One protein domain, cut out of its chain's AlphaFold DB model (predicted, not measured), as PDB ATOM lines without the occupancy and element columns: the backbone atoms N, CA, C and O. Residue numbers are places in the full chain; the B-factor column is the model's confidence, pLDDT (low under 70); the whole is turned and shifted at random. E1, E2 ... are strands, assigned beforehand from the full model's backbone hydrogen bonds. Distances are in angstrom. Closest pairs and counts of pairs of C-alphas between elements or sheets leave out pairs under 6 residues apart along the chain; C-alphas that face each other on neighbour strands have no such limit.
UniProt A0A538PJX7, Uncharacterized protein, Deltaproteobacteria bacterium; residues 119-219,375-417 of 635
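What this domain is: This is residues 119 to 219 and 375 to 417 of the 635 residues of an uncharacterized protein of Deltaproteobacteria bacterium (UniProt A0A538PJX7). One sheet of seven strands, strongly twisted and curled like part of a barrel, folds back on itself, with E5, E4, E1 and E2 facing E8 and E6 and with E3 as the hinge. E7 lies at one end, and long loops join E1 to E2 and E4 to E5. The printed part has 144 residues, with no named helix and eight named strands, E1 to E8 along the chain; the sheet's order is E5, E4, E1, E2, E3, E8, E6, all antiparallel. The class is all strand, with 58 residues, under half, in named elements. The whole is compact, with a radius of gyration of the C-alphas of 14.0 A and spans of 39 by 32 by 28 A.

Where its parts are: E1, residues 120 to 127, begins at C-alpha 120 (79.688, 149.859, 46.178) and is 23.4 A long. E2 is residues 149 to 154, E3 is 163 to 172 at 28.1 A, E4 is 178 to 187 at 29.2 A, and E5 is 206 to 209. E6 is 384 to 390, E7 is 400 to 402, and E8, 405 to 414 at 27.7 A, ends at C-alpha 414 (90.513, 151.279, 41.983).

How they stand to each other: E1, E2 and E3 form a meander, each the antiparallel neighbour of the one before; E4, the antiparallel neighbour of E1, completes a Greek key. N 123 and O 150 of E1 and E2 are 2.9 A apart, N 153 and O 166 of E2 and E3 2.9 A, N 183 and O 124 of E4 and E1 2.9 A, within hydrogen-bond range. So are N 207 and O 186 of E5 and E4, 2.8 A, N 165 and O 412 of E3 and E8, 2.8 A, and N 411 and O 388 of E8 and E6, 2.9 A. E3 bends by 51 degrees at residue 168. The edge strands E5 and E6 are only just apart, closest 8.3 A. E7 pairs with no named strand.

The domain as a whole: The C-alphas of Gly 203 and Pro 395, the farthest apart, are 42.8 A apart. Residues 220 to 374 are not printed, and C-alphas 219 and 375 are 13.5 A apart across the cut. The links E1 to E2 and E4 to E5 are long. The pLDDT is under 70 at residues 197 to 205, 211 to 212, 378 to 379 and 395 to 396.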
ATOM      1  N   ARG A 119      81.903 151.373  49.436       85.31
ATOM      2  CA  ARG A 119      81.028 150.235  49.760       85.31
ATOM      3  C   ARG A 119      80.484 149.561  48.501       85.31
ATOM      4  O   ARG A 119      80.250 148.354  48.514       85.31
ATOM      5  N   GLN A 120      80.270 150.325  47.431       89.38
ATOM      6  CA  GLN A 120      79.688 149.859  46.178       89.38
ATOM      7  C   GLN A 120      80.402 150.459  44.961       89.38
ATOM      8  O   GLN A 120      80.789 151.626  44.940       89.38
ATOM      9  N   VAL A 121      80.534 149.640  43.918       93.31
ATOM     10  CA  VAL A 121      81.011 150.041  42.590       93.31
ATOM     11  C   VAL A 121      80.049 149.481  41.562       93.31
ATOM     12  O   VAL A 121      79.631 148.330  41.665       93.31
ATOM     13  N   GLY A 122      79.707 150.272  40.558       95.06
ATOM     14  CA  GLY A 122      78.882 149.830  39.449       95.06
ATOM     15  C   GLY A 122      79.272 150.500  38.147       95.06
ATOM     16  O   GLY A 122      80.114 151.396  38.104       95.06
ATOM     17  N   VAL A 123      78.669 150.036  37.063       96.25
ATOM     18  CA  VAL A 123      78.900 150.570  35.722       96.25
ATOM     19  C   VAL A 123      77.592 150.845  35.017       96.25
ATOM     20  O   VAL A 123      76.633 150.099  35.187       96.25
ATOM     21  N   THR A 124      77.576 151.886  34.194       95.81
ATOM     22  CA  THR A 124      76.436 152.275  33.362       95.81
ATOM     23  C   THR A 124      76.879 152.326  31.910       95.81
ATOM     24  O   THR A 124      77.851 153.011  31.584       95.81
ATOM     25  N   PHE A 125      76.164 151.619  31.037       96.31
ATOM     26  CA  PHE A 125      76.368 151.709  29.593       96.31
ATOM     27  C   PHE A 125      75.456 152.785  29.003       96.31
ATOM     28  O   PHE A 125      74.243 152.764  29.222       96.31
ATOM     29  N   VAL A 126      76.046 153.719  28.260       95.00
ATOM     30  CA  VAL A 126      75.361 154.874  27.669       95.00
ATOM     31  C   VAL A 126      75.603 154.951  26.169       95.00
ATOM     32  O   VAL A 126      76.643 154.514  25.679       95.00
ATOM     33  N   ASP A 127      74.668 155.550  25.443       94.12
ATOM     34  CA  ASP A 127      74.907 156.016  24.079       94.12
ATOM     35  C   ASP A 127      75.681 157.342  24.129       94.12
ATOM     36  O   ASP A 127      75.196 158.340  24.659       94.12
ATOM     37  N   GLU A 128      76.897 157.384  23.583       93.00
ATOM     38  CA  GLU A 128      77.741 158.584  23.640       93.00
ATOM     39  C   GLU A 128      77.232 159.741  22.768       93.00
ATOM     40  O   GLU A 128      77.737 160.860  22.891       93.00
ATOM     41  N   SER A 129      76.237 159.510  21.903       91.56
ATOM     42  CA  SER A 129      75.614 160.572  21.107       91.56
ATOM     43  C   SER A 129      74.762 161.525  21.950       91.56
ATOM     44  O   SER A 129      74.638 162.701  21.608       91.56
ATOM     45  N   ASN A 130      74.194 161.035  23.056       91.56
ATOM     46  CA  ASN A 130      73.243 161.778  23.884       91.56
ATOM     47  C   ASN A 130      73.425 161.571  25.399       91.56
ATOM     48  O   ASN A 130      72.734 162.229  26.168       91.56
ATOM     49  N   GLY A 131      74.323 160.676  25.825       90.69
ATOM     50  CA  GLY A 131      74.601 160.337  27.224       90.69
ATOM     51  C   GLY A 131      73.499 159.548  27.935       90.69
ATOM     52  O   GLY A 131      73.613 159.288  29.138       90.69
ATOM     53  N   ALA A 132      72.446 159.156  27.214       93.62
ATOM     54  CA  ALA A 132      71.343 158.385  27.753       93.62
ATOM     55  C   ALA A 132      71.780 156.955  28.065       93.62
ATOM     56  O   ALA A 132      72.565 156.340  27.339       93.62
ATOM     57  N   GLU A 133      71.233 156.415  29.148       95.06
ATOM     58  CA  GLU A 133      71.409 155.013  29.488       95.06
ATOM     59  C   GLU A 133      70.825 154.122  28.392       95.06
ATOM     60  O   GLU A 133      69.723 154.373  27.895       95.06
ATOM     61  N   LEU A 134      71.540 153.053  28.047       96.12
ATOM     62  CA  LEU A 134      70.993 152.035  27.161       96.12
ATOM     63  C   LEU A 134      69.767 151.349  27.790       96.12
ATOM     64  O   LEU A 134      69.547 151.367  29.003       96.12
ATOM     65  N   THR A 135      68.961 150.704  26.949       95.12
ATOM     66  CA  THR A 135      67.765 149.959  27.368       95.12
ATOM     67  C   THR A 135      67.842 148.503  26.909       95.12
ATOM     68  O   THR A 135      68.700 148.133  26.115       95.12
ATOM     69  N   GLY A 136      66.975 147.640  27.446       93.62
ATOM     70  CA  GLY A 136      66.933 146.219  27.074       93.62
ATOM     71  C   GLY A 136      67.989 145.336  27.748       93.62
ATOM     72  O   GLY A 136      67.988 144.126  27.544       93.62
ATOM     73  N   CYS A 137      68.857 145.897  28.596       95.81
ATOM     74  CA  CYS A 137      69.790 145.100  29.383       95.81
ATOM     75  C   CYS A 137      69.091 144.262  30.459       95.81
ATOM     76  O   CYS A 137      68.093 144.681  31.062       95.81
ATOM     77  N   THR A 138      69.669 143.096  30.745       94.56
ATOM     78  CA  THR A 138      69.164 142.105  31.707       94.56
ATOM     79  C   THR A 138      70.298 141.579  32.596       94.56
ATOM     80  O   THR A 138      71.450 141.968  32.427       94.56
ATOM     81  N   GLY A 139      69.993 140.723  33.574       89.94
ATOM     82  CA  GLY A 139      70.991 140.061  34.423       89.94
ATOM     83  C   GLY A 139      70.790 140.309  35.918       89.94
ATOM     84  O   GLY A 139      70.201 141.309  36.319       89.94
ATOM     85  N   ALA A 140      71.292 139.385  36.742       90.44
ATOM     86  CA  ALA A 140      71.102 139.404  38.197       90.44
ATOM     87  C   ALA A 140      71.736 140.626  38.883       90.44
ATOM     88  O   ALA A 140      71.228 141.099  39.892       90.44
ATOM     89  N   ASN A 141      72.813 141.162  38.304       93.44
ATOM     90  CA  ASN A 141      73.539 142.307  38.850       93.44
ATOM     91  C   ASN A 141      72.986 143.655  38.372       93.44
ATOM     92  O   ASN A 141      73.528 144.701  38.732       93.44
ATOM     93  N   LYS A 142      71.942 143.654  37.535       96.12
ATOM     94  CA  LYS A 142      71.323 144.884  37.050       96.12
ATOM     95  C   LYS A 142      70.674 145.628  38.217       96.12
ATOM     96  O   LYS A 142      69.878 145.062  38.964       96.12
ATOM     97  N   ILE A 143      70.969 146.918  38.340       94.44
ATOM     98  CA  ILE A 143      70.395 147.772  39.378       94.44
ATOM     99  C   ILE A 143      68.906 147.972  39.076       94.44
ATOM    100  O   ILE A 143      68.521 148.384  37.976       94.44
ATOM    101  N   THR A 144      68.051 147.664  40.051       92.81
ATOM    102  CA  THR A 144      66.595 147.781  39.894       92.81
ATOM    103  C   THR A 144      66.204 149.225  39.575       92.81
ATOM    104  O   THR A 144      66.699 150.158  40.198       92.81
ATOM    105  N   GLY A 145      65.317 149.406  38.593       90.94
ATOM    106  CA  GLY A 145      64.870 150.730  38.146       90.94
ATOM    107  C   GLY A 145      65.788 151.423  37.132       90.94
ATOM    108  O   GLY A 145      65.463 152.524  36.702       90.94
ATOM    109  N   THR A 146      66.892 150.794  36.713       94.06
ATOM    110  CA  THR A 146      67.819 151.346  35.704       94.06
ATOM    111  C   THR A 146      67.698 150.646  34.345       94.06
ATOM    112  O   THR A 146      67.117 149.559  34.232       94.06
ATOM    113  N   GLY A 147      68.240 151.266  33.292       94.81
ATOM    114  CA  GLY A 147      68.242 150.720  31.932       94.81
ATOM    115  C   GLY A 147      69.290 149.623  31.725       94.81
ATOM    116  O   GLY A 147      68.938 148.475  31.441       94.81
ATOM    117  N   CYS A 148      70.557 149.977  31.929       96.56
ATOM    118  CA  CYS A 148      71.780 149.220  31.670       96.56
ATOM    119  C   CYS A 148      72.884 149.573  32.687       96.56
ATOM    120  O   CYS A 148      74.051 149.752  32.318       96.56
ATOM    121  N   SER A 149      72.512 149.661  33.968       96.19
ATOM    122  CA  SER A 149      73.440 149.847  35.082       96.19
ATOM    123  C   SER A 149      73.562 148.581  35.914       96.19
ATOM    124  O   SER A 149      72.569 147.907  36.195       96.19
ATOM    125  N   PHE A 150      74.785 148.258  36.319       97.19
ATOM    126  CA  PHE A 150      75.125 146.992  36.957       97.19
ATOM    127  C   PHE A 150      76.006 147.206  38.175       97.19
ATOM    128  O   PHE A 150      76.974 147.962  38.108       97.19
ATOM    129  N   LEU A 151      75.704 146.500  39.260       97.12
ATOM    130  CA  LEU A 151      76.557 146.446  40.439       97.12
ATOM    131  C   LEU A 151      77.706 145.453  40.212       97.12
ATOM    132  O   LEU A 151      77.514 144.369  39.656       97.12
ATOM    133  N   LEU A 152      78.901 145.817  40.666       97.25
ATOM    134  CA  LEU A 152      80.072 144.950  40.692       97.25
ATOM    135  C   LEU A 152      80.314 144.433  42.111       97.25
ATOM    136  O   LEU A 152      79.926 145.048  43.103       97.25
ATOM    137  N   THR A 153      80.986 143.294  42.214       96.62
ATOM    138  CA  THR A 153      81.378 142.688  43.488       96.62
ATOM    139  C   THR A 153      82.859 142.932  43.744       96.62
ATOM    140  O   THR A 153      83.676 142.766  42.838       96.62
ATOM    141  N   LYS A 154      83.208 143.320  44.976       94.88
ATOM    142  CA  LYS A 154      84.603 143.464  45.404       94.88
ATOM    143  C   LYS A 154      85.286 142.100  45.369       94.88
ATOM    144  O   LYS A 154      84.775 141.132  45.929       94.88
ATOM    145  N   GLU A 155      86.443 142.027  44.733       93.88
ATOM    146  CA  GLU A 155      87.275 140.830  44.753       93.88
ATOM    147  C   GLU A 155      87.980 140.713  46.111       93.88
ATOM    148  O   GLU A 155      88.366 141.711  46.722       93.88
ATOM    149  N   ALA A 156      88.153 139.483  46.598       88.81
ATOM    150  CA  ALA A 156      88.692 139.235  47.937       88.81
ATOM    151  C   ALA A 156      90.165 139.649  48.098       88.81
ATOM    152  O   ALA A 156      90.620 139.877  49.218       88.81
ATOM    153  N   THR A 157      90.922 139.725  47.002       86.50
ATOM    154  CA  THR A 157      92.365 139.978  47.035       86.50
ATOM    155  C   THR A 157      92.724 141.124  46.091       86.50
ATOM    156  O   THR A 157      92.387 141.052  44.905       86.50
ATOM    157  N   PRO A 158      93.422 142.166  46.576       84.75
ATOM    158  CA  PRO A 158      93.963 143.208  45.715       84.75
ATOM    159  C   PRO A 158      94.928 142.636  44.671       84.75
ATOM    160  O   PRO A 158      95.678 141.700  44.950       84.75
ATOM    161  N   VAL A 159      94.958 143.228  43.479       84.38
ATOM    162  CA  VAL A 159      95.880 142.829  42.403       84.38
ATOM    163  C   VAL A 159      96.766 144.014  42.064       84.38
ATOM    164  O   VAL A 159      96.260 145.072  41.703       84.38
ATOM    165  N   ASN A 160      98.086 143.850  42.184       81.44
ATOM    166  CA  ASN A 160      99.065 144.921  41.950       81.44
ATOM    167  C   ASN A 160      98.756 146.207  42.745       81.44
ATOM    168  O   ASN A 160      98.884 147.312  42.226       81.44
ATOM    169  N   GLY A 161      98.289 146.057  43.992       79.81
ATOM    170  CA  GLY A 161      97.906 147.180  44.856       79.81
ATOM    171  C   GLY A 161      96.560 147.833  44.519       79.81
ATOM    172  O   GLY A 161      96.211 148.835  45.137       79.81
ATOM    173  N   LEU A 162      95.795 147.288  43.565       88.44
ATOM    174  CA  LEU A 162      94.466 147.781  43.208       88.44
ATOM    175  C   LEU A 162      93.363 147.003  43.918       88.44
ATOM    176  O   LEU A 162      93.374 145.770  43.954       88.44
ATOM    177  N   ASN A 163      92.359 147.732  44.396       91.75
ATOM    178  CA  ASN A 163      91.099 147.164  44.854       91.75
ATOM    179  C   ASN A 163      90.254 146.789  43.634       91.75
ATOM    180  O   ASN A 163      89.719 147.665  42.946       91.75
ATOM    181  N   MET A 164      90.153 145.491  43.355       94.12
ATOM    182  CA  MET A 164      89.469 144.990  42.166       94.12
ATOM    183  C   MET A 164      87.976 144.767  42.422       94.12
ATOM    184  O   MET A 164      87.578 144.279  43.478       94.12
ATOM    185  N   TRP A 165      87.161 145.108  41.429       96.31
ATOM    186  CA  TRP A 165      85.716 144.912  41.406       96.31
ATOM    187  C   TRP A 165      85.314 144.308  40.070       96.31
ATOM    188  O   TRP A 165      85.731 144.808  39.024       96.31
ATOM    189  N   SER A 166      84.497 143.261  40.073       96.44
ATOM    190  CA  SER A 166      84.066 142.614  38.834       96.44
ATOM    191  C   SER A 166      82.644 142.077  38.887       96.44
ATOM    192  O   SER A 166      82.045 141.909  39.950       96.44
ATOM    193  N   GLY A 167      82.069 141.853  37.708       95.25
ATOM    194  CA  GLY A 167      80.738 141.283  37.582       95.25
ATOM    195  C   GLY A 167      80.304 141.080  36.129       95.25
ATOM    196  O   GLY A 167      80.770 141.798  35.237       95.25
ATOM    197  N   PRO A 168      79.411 140.107  35.876       95.19
ATOM    198  CA  PRO A 168      78.789 139.926  34.572       95.19
ATOM    199  C   PRO A 168      77.777 141.038  34.265       95.19
ATOM    200  O   PRO A 168      77.056 141.507  35.150       95.19
ATOM    201  N   THR A 169      77.669 141.401  32.990       95.06
ATOM    202  CA  THR A 169      76.671 142.336  32.459       95.06
ATOM    203  C   THR A 169      76.048 141.755  31.188       95.06
ATOM    204  O   THR A 169      76.753 141.179  30.366       95.06
ATOM    205  N   SER A 170      74.728 141.875  31.003       95.12
ATOM    206  CA  SER A 170      74.079 141.535  29.725       95.12
ATOM    207  C   SER A 170      73.637 142.817  29.036       95.12
ATOM    208  O   SER A 170      72.601 143.391  29.381       95.12
ATOM    209  N   VAL A 171      74.441 143.271  28.076       94.88
ATOM    210  CA  VAL A 171      74.289 144.569  27.414       94.88
ATOM    211  C   VAL A 171      73.586 144.400  26.076       94.88
ATOM    212  O   VAL A 171      74.041 143.626  25.239       94.88
ATOM    213  N   SER A 172      72.485 145.126  25.871       94.38
ATOM    214  CA  SER A 172      71.809 145.203  24.575       94.38
ATOM    215  C   SER A 172      72.268 146.454  23.838       94.38
ATOM    216  O   SER A 172      72.021 147.567  24.302       94.38
ATOM    217  N   LEU A 173      72.943 146.273  22.708       92.56
ATOM    218  CA  LEU A 173      73.375 147.376  21.854       92.56
ATOM    219  C   LEU A 173      72.180 147.907  21.040       92.56
ATOM    220  O   LEU A 173      71.298 147.117  20.679       92.56
ATOM    221  N   PRO A 174      72.111 149.226  20.786       90.44
ATOM    222  CA  PRO A 174      71.051 149.842  19.990       90.44
ATOM    223  C   PRO A 174      71.221 149.527  18.491       90.44
ATOM    224  O   PRO A 174      71.920 148.595  18.101       90.44
ATOM    225  N   SER A 175      70.529 150.274  17.625       87.19
ATOM    226  CA  SER A 175      70.741 150.182  16.181       87.19
ATOM    227  C   SER A 175      72.085 150.794  15.791       87.19
ATOM    228  O   SER A 175      72.301 151.992  15.997       87.19
ATOM    229  N   ALA A 176      72.933 150.001  15.146       85.38
ATOM    230  CA  ALA A 176      74.196 150.475  14.613       85.38
ATOM    231  C   ALA A 176      74.007 151.498  13.470       85.38
ATOM    232  O   ALA A 176      73.024 151.427  12.726       85.38
ATOM    233  N   PRO A 177      74.984 152.394  13.240       87.44
ATOM    234  CA  PRO A 177      76.218 152.555  14.007       87.44
ATOM    235  C   PRO A 177      76.028 153.433  15.251       87.44
ATOM    236  O   PRO A 177      75.458 154.518  15.163       87.44
ATOM    237  N   ALA A 178      76.593 153.012  16.381       90.38
ATOM    238  CA  ALA A 178      76.552 153.764  17.633       90.38
ATOM    239  C   ALA A 178      77.880 153.677  18.400       90.38
ATOM    240  O   ALA A 178      78.718 152.800  18.174       90.38
ATOM    241  N   LYS A 179      78.089 154.627  19.312       92.75
ATOM    242  CA  LYS A 179      79.231 154.645  20.231       92.75
ATOM    243  C   LYS A 179      78.698 154.391  21.623       92.75
ATOM    244  O   LYS A 179      77.919 155.199  22.117       92.75
ATOM    245  N   ILE A 180      79.087 153.279  22.230       94.12
ATOM    246  CA  ILE A 180      78.588 152.902  23.548       94.12
ATOM    247  C   ILE A 180      79.673 153.146  24.582       94.12
ATOM    248  O   ILE A 180      80.701 152.471  24.590       94.12
ATOM    249  N   GLY A 181      79.448 154.119  25.454       93.62
ATOM    250  CA  GLY A 181      80.351 154.459  26.540       93.62
ATOM    251  C   GLY A 181      80.057 153.621  27.775       93.62
ATOM    252  O   GLY A 181      78.899 153.409  28.123       93.62
ATOM    253  N   MET A 182      81.098 153.181  28.481       94.12
ATOM    254  CA  MET A 182      80.949 152.652  29.839       94.12
ATOM    255  C   MET A 182      81.421 153.689  30.856       94.12
ATOM    256  O   MET A 182      82.575 154.127  30.828       94.12
ATOM    257  N   ARG A 183      80.519 154.064  31.760       92.75
ATOM    258  CA  ARG A 183      80.746 154.982  32.880       92.75
ATOM    259  C   ARG A 183      80.818 154.184  34.178       92.75
ATOM    260  O   ARG A 183      80.204 153.122  34.264       92.75
ATOM    261  N   VAL A 184      81.560 154.671  35.170       92.56
ATOM    262  CA  VAL A 184      81.785 153.946  36.432       92.56
ATOM    263  C   VAL A 184      81.247 154.763  37.599       92.56
ATOM    264  O   VAL A 184      81.684 155.888  37.807       92.56
ATOM    265  N   GLY A 185      80.308 154.194  38.349       90.19
ATOM    266  CA  GLY A 185      79.783 154.751  39.593       90.19
ATOM    267  C   GLY A 185      80.487 154.135  40.797       90.19
ATOM    268  O   GLY A 185      80.682 152.922  40.847       90.19
ATOM    269  N   VAL A 186      80.882 154.957  41.761       87.12
ATOM    270  CA  VAL A 186      81.658 154.538  42.934       87.12
ATOM    271  C   VAL A 186      81.118 155.289  44.156       87.12
ATOM    272  O   VAL A 186      80.929 156.500  44.067       87.12
ATOM    273  N   GLY A 187      80.907 154.622  45.295       82.06
ATOM    274  CA  GLY A 187      80.523 155.295  46.545       82.06
ATOM    275  C   GLY A 187      79.921 154.379  47.611       82.06
ATOM    276  O   GLY A 187      80.136 153.164  47.611       82.06
ATOM    277  N   GLY A 188      79.155 154.966  48.532       76.81
ATOM    278  CA  GLY A 188      78.342 154.261  49.526       76.81
ATOM    279  C   GLY A 188      77.124 153.556  48.916       76.81
ATOM    280  O   GLY A 188      76.725 152.483  49.378       76.81
ATOM    281  N   THR A 189      76.567 154.127  47.847       79.88
ATOM    282  CA  THR A 189      75.539 153.518  46.989       79.88
ATOM    283  C   THR A 189      75.940 153.651  45.520       79.88
ATOM    284  O   THR A 189      76.886 154.365  45.204       79.88
ATOM    285  N   VAL A 190      75.270 152.959  44.595       82.75
ATOM    286  CA  VAL A 190      75.443 153.205  43.153       82.75
ATOM    287  C   VAL A 190      74.088 153.247  42.450       82.75
ATOM    288  O   VAL A 190      73.211 152.422  42.707       82.75
ATOM    289  N   GLN A 191      73.934 154.210  41.542       87.12
ATOM    290  CA  GLN A 191      72.795 154.358  40.635       87.12
ATOM    291  C   GLN A 191      73.284 154.501  39.185       87.12
ATOM    292  O   GLN A 191      74.468 154.322  38.895       87.12
ATOM    293  N   SER A 192      72.364 154.799  38.264       90.56
ATOM    294  CA  SER A 192      72.718 155.102  36.879       90.56
ATOM    295  C   SER A 192      73.578 156.357  36.801       90.56
ATOM    296  O   SER A 192      73.201 157.410  37.306       90.56
ATOM    297  N   CYS A 193      74.715 156.241  36.120       89.75
ATOM    298  CA  CYS A 193      75.579 157.364  35.796       89.75
ATOM    299  C   CYS A 193      75.185 158.075  34.499       89.75
ATOM    300  O   CYS A 193      75.943 158.915  34.034       89.75
ATOM    301  N   ALA A 194      74.051 157.762  33.866       90.00
ATOM    302  CA  ALA A 194      73.651 158.420  32.622       90.00
ATOM    303  C   ALA A 194      73.425 159.928  32.809       90.00
ATOM    304  O   ALA A 194      72.892 160.356  33.832       90.00
ATOM    305  N   ASN A 195      73.859 160.736  31.833       84.31
ATOM    306  CA  ASN A 195      73.760 162.207  31.835       84.31
ATOM    307  C   ASN A 195      74.219 162.920  33.121       84.31
ATOM    308  O   ASN A 195      73.888 164.079  33.357       84.31
ATOM    309  N   THR A 196      74.999 162.243  33.961       77.44
ATOM    310  CA  THR A 196      75.554 162.819  35.187       77.44
ATOM    311  C   THR A 196      76.885 163.488  34.833       77.44
ATOM    312  O   THR A 196      77.535 163.065  33.880       77.44
ATOM    313  N   LEU A 197      77.312 164.542  35.526       68.56
ATOM    314  CA  LEU A 197      78.681 165.064  35.382       68.56
ATOM    315  C   LEU A 197      79.620 164.316  36.336       68.56
ATOM    316  O   LEU A 197      79.163 163.895  37.405       68.56
ATOM    317  N   PRO A 198      80.922 164.212  36.023       59.41
ATOM    318  CA  PRO A 198      81.870 163.731  37.004       59.41
ATOM    319  C   PRO A 198      81.870 164.731  38.163       59.41
ATOM    320  O   PRO A 198      82.102 165.916  37.939       59.41
ATOM    321  N   GLN A 199      81.544 164.261  39.373       56.56
ATOM    322  CA  GLN A 199      81.385 165.019  40.637       56.56
ATOM    323  C   GLN A 199      79.996 165.598  40.979       56.56
ATOM    324  O   GLN A 199      79.817 166.012  42.119       56.56
ATOM    325  N   ASN A 200      78.998 165.602  40.085       50.62
ATOM    326  CA  ASN A 200      77.664 166.135  40.420       50.62
ATOM    327  C   ASN A 200      76.626 165.026  40.519       50.62
ATOM    328  O   ASN A 200      75.853 164.800  39.588       50.62
ATOM    329  N   ALA A 201      76.563 164.387  41.677       46.97
ATOM    330  CA  ALA A 201      75.373 163.663  42.074       46.97
ATOM    331  C   ALA A 201      74.839 164.344  43.349       46.97
ATOM    332  O   ALA A 201      75.424 164.247  44.424       46.97
ATOM    333  N   ASN A 202      73.802 165.168  43.159       45.16
ATOM    334  CA  ASN A 202      73.125 166.037  44.133       45.16
ATOM    335  C   ASN A 202      72.986 165.426  45.544       45.16
ATOM    336  O   ASN A 202      71.953 164.831  45.847       45.16
ATOM    337  N   GLY A 203      73.983 165.586  46.421       48.00
ATOM    338  CA  GLY A 203      73.908 165.074  47.796       48.00
ATOM    339  C   GLY A 203      73.728 163.554  47.896       48.00
ATOM    340  O   GLY A 203      73.212 163.061  48.894       48.00
ATOM    341  N   THR A 204      74.099 162.805  46.860       55.09
ATOM    342  CA  THR A 204      74.034 161.343  46.868       55.09
ATOM    343  C   THR A 204      75.418 160.787  47.185       55.09
ATOM    344  O   THR A 204      76.395 161.271  46.621       55.09
ATOM    345  N   ASN A 205      75.508 159.765  48.042       69.38
ATOM    346  CA  ASN A 205      76.754 159.096  48.460       69.38
ATOM    347  C   ASN A 205      77.422 158.287  47.321       69.38
ATOM    348  O   ASN A 205      77.752 157.114  47.509       69.38
ATOM    349  N   PHE A 206      77.536 158.851  46.115       77.31
ATOM    350  CA  PHE A 206      78.191 158.241  44.964       77.31
ATOM    351  C   PHE A 206      78.710 159.280  43.968       77.31
ATOM    352  O   PHE A 206      78.151 160.360  43.806       77.31
ATOM    353  N   SER A 207      79.777 158.920  43.261       81.62
ATOM    354  CA  SER A 207      80.408 159.699  42.197       81.62
ATOM    355  C   SER A 207      80.450 158.897  40.902       81.62
ATOM    356  O   SER A 207      80.727 157.697  40.911       81.62
ATOM    357  N   CYS A 208      80.204 159.570  39.780       85.31
ATOM    358  CA  CYS A 208      80.330 158.996  38.444       85.31
ATOM    359  C   CYS A 208      81.639 159.437  37.793       85.31
ATOM    360  O   CYS A 208      81.976 160.615  37.826       85.31
ATOM    361  N   TYR A 209      82.350 158.506  37.169       86.06
ATOM    362  CA  TYR A 209      83.573 158.760  36.416       86.06
ATOM    363  C   TYR A 209      83.374 158.431  34.945       86.06
ATOM    364  O   TYR A 209      82.776 157.408  34.580       86.06
ATOM    365  N   ASP A 210      83.874 159.324  34.102       77.69
ATOM    366  CA  ASP A 210      83.576 159.349  32.680       77.69
ATOM    367  C   ASP A 210      84.716 159.959  31.855       77.69
ATOM    368  O   ASP A 210      85.810 160.250  32.346       77.69
ATOM    369  N   GLY A 211      84.465 160.122  30.557       61.94
ATOM    370  CA  GLY A 211      85.425 160.656  29.605       61.94
ATOM    371  C   GLY A 211      85.796 162.138  29.788       61.94
ATOM    372  O   GLY A 211      86.386 162.701  28.870       61.94
ATOM    373  N   GLY A 212      85.439 162.776  30.909       68.19
ATOM    374  CA  GLY A 212      85.441 164.230  31.091       68.19
ATOM    375  C   GLY A 212      84.214 164.899  30.454       68.19
ATOM    376  O   GLY A 212      84.278 166.058  30.050       68.19
ATOM    377  N   SER A 213      83.120 164.151  30.280       74.38
ATOM    378  CA  SER A 213      81.911 164.541  29.546       74.38
ATOM    379  C   SER A 213      80.687 163.803  30.087       74.38
ATOM    380  O   SER A 213      80.763 162.627  30.428       74.38
ATOM    381  N   GLN A 214      79.518 164.451  30.045       77.75
ATOM    382  CA  GLN A 214      78.234 163.833  30.410       77.75
ATOM    383  C   GLN A 214      77.830 162.677  29.482       77.75
ATOM    384  O   GLN A 214      76.959 161.883  29.840       77.75
ATOM    385  N   THR A 215      78.441 162.577  28.298       84.44
ATOM    386  CA  THR A 215      78.055 161.595  27.281       84.44
ATOM    387  C   THR A 215      79.086 160.492  27.064       84.44
ATOM    388  O   THR A 215      78.706 159.375  26.733       84.44
ATOM    389  N   ALA A 216      80.379 160.756  27.265       86.00
ATOM    390  CA  ALA A 216      81.438 159.805  26.924       86.00
ATOM    391  C   ALA A 216      81.813 158.894  28.102       86.00
ATOM    392  O   ALA A 216      81.963 159.354  29.226       86.00
ATOM    393  N   GLY A 217      82.045 157.605  27.852       89.75
ATOM    394  CA  GLY A 217      82.561 156.671  28.859       89.75
ATOM    395  C   GLY A 217      84.074 156.772  29.106       89.75
ATOM    396  O   GLY A 217      84.805 157.456  28.394       89.75
ATOM    397  N   LEU A 218      84.590 155.992  30.056       88.94
ATOM    398  CA  LEU A 218      86.039 155.763  30.206       88.94
ATOM    399  C   LEU A 218      86.580 154.821  29.124       88.94
ATOM    400  O   LEU A 218      87.696 154.971  28.641       88.94
ATOM    401  N   THR A 219      85.753 153.877  28.687       90.00
ATOM    402  CA  THR A 219      86.005 152.993  27.543       90.00
ATOM    403  C   THR A 219      84.797 153.015  26.612       90.00
ATOM    404  O   THR A 219      83.710 153.425  27.032       90.00
ATOM    405  N   LEU A 375      93.476 159.714  34.519       80.50
ATOM    406  CA  LEU A 375      93.856 160.952  35.184       80.50
ATOM    407  C   LEU A 375      93.552 160.789  36.673       80.50
ATOM    408  O   LEU A 375      92.409 160.487  37.031       80.50
ATOM    409  N   ASP A 376      94.555 160.993  37.527       75.81
ATOM    410  CA  ASP A 376      94.390 160.978  38.983       75.81
ATOM    411  C   ASP A 376      93.780 162.298  39.483       75.81
ATOM    412  O   ASP A 376      94.395 163.091  40.197       75.81
ATOM    413  N   ASP A 377      92.564 162.562  39.008       73.94
ATOM    414  CA  ASP A 377      91.754 163.730  39.323       73.94
ATOM    415  C   ASP A 377      90.268 163.353  39.242       73.94
ATOM    416  O   ASP A 377      89.864 162.699  38.270       73.94
ATOM    417  N   PRO A 378      89.427 163.779  40.201       68.50
ATOM    418  CA  PRO A 378      87.983 163.578  40.130       68.50
ATOM    419  C   PRO A 378      87.312 164.114  38.860       68.50
ATOM    420  O   PRO A 378      86.191 163.717  38.560       68.50
ATOM    421  N   ALA A 379      87.935 165.036  38.116       69.44
ATOM    422  CA  ALA A 379      87.420 165.553  36.843       69.44
ATOM    423  C   ALA A 379      87.660 164.605  35.652       69.44
ATOM    424  O   ALA A 379      87.169 164.867  34.556       69.44
ATOM    425  N   GLY A 380      88.428 163.530  35.845       78.00
ATOM    426  CA  GLY A 380      88.649 162.475  34.859       78.00
ATOM    427  C   GLY A 380      88.220 161.112  35.394       78.00
ATOM    428  O   GLY A 380      87.071 160.910  35.778       78.00
ATOM    429  N   SER A 381      89.155 160.162  35.432       82.94
ATOM    430  CA  SER A 381      88.905 158.810  35.947       82.94
ATOM    431  C   SER A 381      88.990 158.694  37.472       82.94
ATOM    432  O   SER A 381      88.735 157.616  38.005       82.94
ATOM    433  N   GLY A 382      89.383 159.762  38.177       81.62
ATOM    434  CA  GLY A 382      89.505 159.782  39.633       81.62
ATOM    435  C   GLY A 382      90.356 158.622  40.157       81.62
ATOM    436  O   GLY A 382      91.490 158.463  39.701       81.62
ATOM    437  N   PRO A 383      89.841 157.784  41.075       84.06
ATOM    438  CA  PRO A 383      90.583 156.674  41.660       84.06
ATOM    439  C   PRO A 383      90.737 155.460  40.732       84.06
ATOM    440  O   PRO A 383      91.384 154.486  41.109       84.06
ATOM    441  N   ILE A 384      90.143 155.462  39.538       88.75
ATOM    442  CA  ILE A 384      90.181 154.308  38.638       88.75
ATOM    443  C   ILE A 384      91.567 154.209  37.990       88.75
ATOM    444  O   ILE A 384      92.096 155.168  37.424       88.75
ATOM    445  N   ARG A 385      92.166 153.021  38.088       88.38
ATOM    446  CA  ARG A 385      93.506 152.682  37.577       88.38
ATOM    447  C   ARG A 385      93.486 151.556  36.555       88.38
ATOM    448  O   ARG A 385      94.442 151.396  35.804       88.38
ATOM    449  N   SER A 386      92.400 150.793  36.497       89.81
ATOM    450  CA  SER A 386      92.212 149.742  35.505       89.81
ATOM    451  C   SER A 386      90.744 149.624  35.120       89.81
ATOM    452  O   SER A 386      89.864 149.682  35.978       89.81
ATOM    453  N   VAL A 387      90.493 149.441  33.825       91.00
ATOM    454  CA  VAL A 387      89.173 149.150  33.268       91.00
ATOM    455  C   VAL A 387      89.345 148.075  32.207       91.00
ATOM    456  O   VAL A 387      90.070 148.276  31.233       91.00
ATOM    457  N   ALA A 388      88.652 146.956  32.370       90.31
ATOM    458  CA  ALA A 388      88.601 145.891  31.385       90.31
ATOM    459  C   ALA A 388      87.150 145.485  31.129       90.31
ATOM    460  O   ALA A 388      86.384 145.229  32.059       90.31
ATOM    461  N   ILE A 389      86.796 145.404  29.850       90.50
ATOM    462  CA  ILE A 389      85.591 144.722  29.388       90.50
ATOM    463  C   ILE A 389      86.087 143.493  28.643       90.50
ATOM    464  O   ILE A 389      86.932 143.590  27.753       90.50
ATOM    465  N   THR A 390      85.594 142.336  29.048       89.38
ATOM    466  CA  THR A 390      85.948 141.035  28.484       89.38
ATOM    467  C   THR A 390      84.682 140.242  28.220       89.38
ATOM    468  O   THR A 390      83.601 140.641  28.644       89.38
ATOM    469  N   GLY A 391      84.816 139.110  27.536       77.88
ATOM    470  CA  GLY A 391      83.670 138.309  27.136       77.88
ATOM    471  C   GLY A 391      82.933 138.925  25.949       77.88
ATOM    472  O   GLY A 391      82.805 140.137  25.824       77.88
ATOM    473  N   SER A 392      82.516 138.049  25.050       80.25
ATOM    474  CA  SER A 392      81.589 138.270  23.942       80.25
ATOM    475  C   SER A 392      81.483 136.941  23.198       80.25
ATOM    476  O   SER A 392      82.389 136.111  23.269       80.25
ATOM    477  N   SER A 393      80.394 136.727  22.463       73.31
ATOM    478  CA  SER A 393      80.367 135.685  21.429       73.31
ATOM    479  C   SER A 393      81.202 136.070  20.201       73.31
ATOM    480  O   SER A 393      81.480 135.212  19.370       73.31
ATOM    481  N   ASP A 394      81.595 137.343  20.085       72.12
ATOM    482  CA  ASP A 394      82.493 137.826  19.039       72.12
ATOM    483  C   ASP A 394      83.951 137.410  19.335       72.12
ATOM    484  O   ASP A 394      84.434 137.680  20.443       72.12
ATOM    485  N   PRO A 395      84.652 136.763  18.384       66.06
ATOM    486  CA  PRO A 395      86.014 136.267  18.573       66.06
ATOM    487  C   PRO A 395      87.068 137.363  18.783       66.06
ATOM    488  O   PRO A 395      88.139 137.064  19.311       66.06
ATOM    489  N   LEU A 396      86.796 138.617  18.410       69.06
ATOM    490  CA  LEU A 396      87.734 139.729  18.586       69.06
ATOM    491  C   LEU A 396      87.491 140.540  19.863       69.06
ATOM    492  O   LEU A 396      88.242 141.466  20.178       69.06
ATOM    493  N   GLY A 397      86.490 140.164  20.654       80.62
ATOM    494  CA  GLY A 397      86.231 140.775  21.947       80.62
ATOM    495  C   GLY A 397      85.412 142.070  21.870       80.62
ATOM    496  O   GLY A 397      85.065 142.564  20.799       80.62
ATOM    497  N   PRO A 398      85.121 142.682  23.025       88.00
ATOM    498  CA  PRO A 398      84.022 143.635  23.162       88.00
ATOM    499  C   PRO A 398      84.312 145.056  22.662       88.00
ATOM    500  O   PRO A 398      83.459 145.922  22.807       88.00
ATOM    501  N   ALA A 399      85.492 145.352  22.104       88.62
ATOM    502  CA  ALA A 399      85.801 146.719  21.663       88.62
ATOM    503  C   ALA A 399      85.025 147.129  20.398       88.62
ATOM    504  O   ALA A 399      84.843 148.321  20.143       88.62
ATOM    505  N   SER A 400      84.578 146.164  19.595       89.25
ATOM    506  CA  SER A 400      83.710 146.373  18.437       89.25
ATOM    507  C   SER A 400      82.730 145.212  18.349       89.25
ATOM    508  O   SER A 400      83.157 144.067  18.333       89.25
ATOM    509  N   LEU A 401      81.437 145.511  18.326       89.31
ATOM    510  CA  LEU A 401      80.356 144.530  18.311       89.31
ATOM    511  C   LEU A 401      79.276 144.980  17.327       89.31
ATOM    512  O   LEU A 401      79.135 146.169  17.058       89.31
ATOM    513  N   VAL A 402      78.504 144.036  16.807       87.38
ATOM    514  CA  VAL A 402      77.317 144.331  15.990       87.38
ATOM    515  C   VAL A 402      76.088 144.444  16.879       87.38
ATOM    516  O   VAL A 402      76.073 143.863  17.965       87.38
ATOM    517  N   SER A 403      75.030 145.106  16.411       87.69
ATOM    518  CA  SER A 403      73.771 145.221  17.153       87.69
ATOM    519  C   SER A 403      73.279 143.857  17.659       87.69
ATOM    520  O   SER A 403      73.178 142.892  16.900       87.69
ATOM    521  N   GLY A 404      72.983 143.765  18.956       89.25
ATOM    522  CA  GLY A 404      72.637 142.506  19.614       89.25
ATOM    523  C   GLY A 404      72.784 142.573  21.131       89.25
ATOM    524  O   GLY A 404      73.137 143.612  21.692       89.25
ATOM    525  N   THR A 405      72.507 141.456  21.803       92.06
ATOM    526  CA  THR A 405      72.667 141.323  23.256       92.06
ATOM    527  C   THR A 405      73.871 140.449  23.580       92.06
ATOM    528  O   THR A 405      73.956 139.314  23.113       92.06
ATOM    529  N   TYR A 406      74.776 140.959  24.415       92.56
ATOM    530  CA  TYR A 406      76.024 140.288  24.768       92.56
ATOM    531  C   TYR A 406      76.176 140.143  26.273       92.56
ATOM    532  O   TYR A 406      75.972 141.098  27.021       92.56
ATOM    533  N   ASN A 407      76.620 138.959  26.694       93.56
ATOM    534  CA  ASN A 407      77.116 138.739  28.044       93.56
ATOM    535  C   ASN A 407      78.588 139.143  28.096       93.56
ATOM    536  O   ASN A 407      79.446 138.480  27.509       93.56
ATOM    537  N   LEU A 408      78.859 140.238  28.791       93.56
ATOM    538  CA  LEU A 408      80.185 140.781  29.021       93.56
ATOM    539  C   LEU A 408      80.567 140.563  30.489       93.56
ATOM    540  O   LEU A 408      79.726 140.349  31.361       93.56
ATOM    541  N   SER A 409      81.857 140.639  30.769       93.38
ATOM    542  CA  SER A 409      82.416 140.681  32.111       93.38
ATOM    543  C   SER A 409      83.213 141.963  32.252       93.38
ATOM    544  O   SER A 409      84.164 142.208  31.501       93.38
ATOM    545  N   VAL A 410      82.816 142.781  33.219       94.69
ATOM    546  CA  VAL A 410      83.471 144.048  33.525       94.69
ATOM    547  C   VAL A 410      84.351 143.862  34.747       94.69
ATOM    548  O   VAL A 410      83.945 143.234  35.725       94.69
ATOM    549  N   ARG A 411      85.557 144.425  34.692       94.12
ATOM    550  CA  ARG A 411      86.503 144.446  35.802       94.12
ATOM    551  C   ARG A 411      87.123 145.832  35.936       94.12
ATOM    552  O   ARG A 411      87.673 146.365  34.974       94.12
ATOM    553  N   ILE A 412      87.021 146.407  37.127       94.38
ATOM    554  CA  ILE A 412      87.506 147.739  37.486       94.38
ATOM    555  C   ILE A 412      88.541 147.590  38.596       94.38
ATOM    556  O   ILE A 412      88.305 146.887  39.573       94.38
ATOM    557  N   GLY A 413      89.684 148.253  38.450       92.69
ATOM    558  CA  GLY A 413      90.682 148.387  39.506       92.69
ATOM    559  C   GLY A 413      90.705 149.816  40.016       92.69
ATOM    560  O   GLY A 413      91.029 150.731  39.256       92.69
ATOM    561  N   LEU A 414      90.364 150.004  41.286       91.38
ATOM    562  CA  LEU A 414      90.513 151.279  41.983       91.38
ATOM    563  C   LEU A 414      91.882 151.337  42.660       91.38
ATOM    564  O   LEU A 414      92.429 150.297  43.031       91.38
ATOM    565  N   ALA A 415      92.427 152.540  42.836       86.81
ATOM    566  CA  ALA A 415      93.594 152.755  43.682       86.81
ATOM    567  C   ALA A 415      93.379 152.113  45.066       86.81
ATOM    568  O   ALA A 415      92.254 152.056  45.571       86.81
ATOM    569  N   GLY A 416      94.454 151.573  45.640       81.81
ATOM    570  CA  GLY A 416      94.422 151.029  46.994       81.81
ATOM    571  C   GLY A 416      94.087 152.107  48.025       81.81
ATOM    572  O   GLY A 416      94.318 153.294  47.789       81.81
ATOM    573  N   ASN A 417      93.562 151.677  49.170       83.06
ATOM    574  CA  ASN A 417      93.348 152.555  50.318       83.06
ATOM    575  C   ASN A 417      94.690 153.114  50.807       83.06
ATOM    576  O   ASN A 417      95.747 152.507  50.591       83.06
TER     577      ASN A 417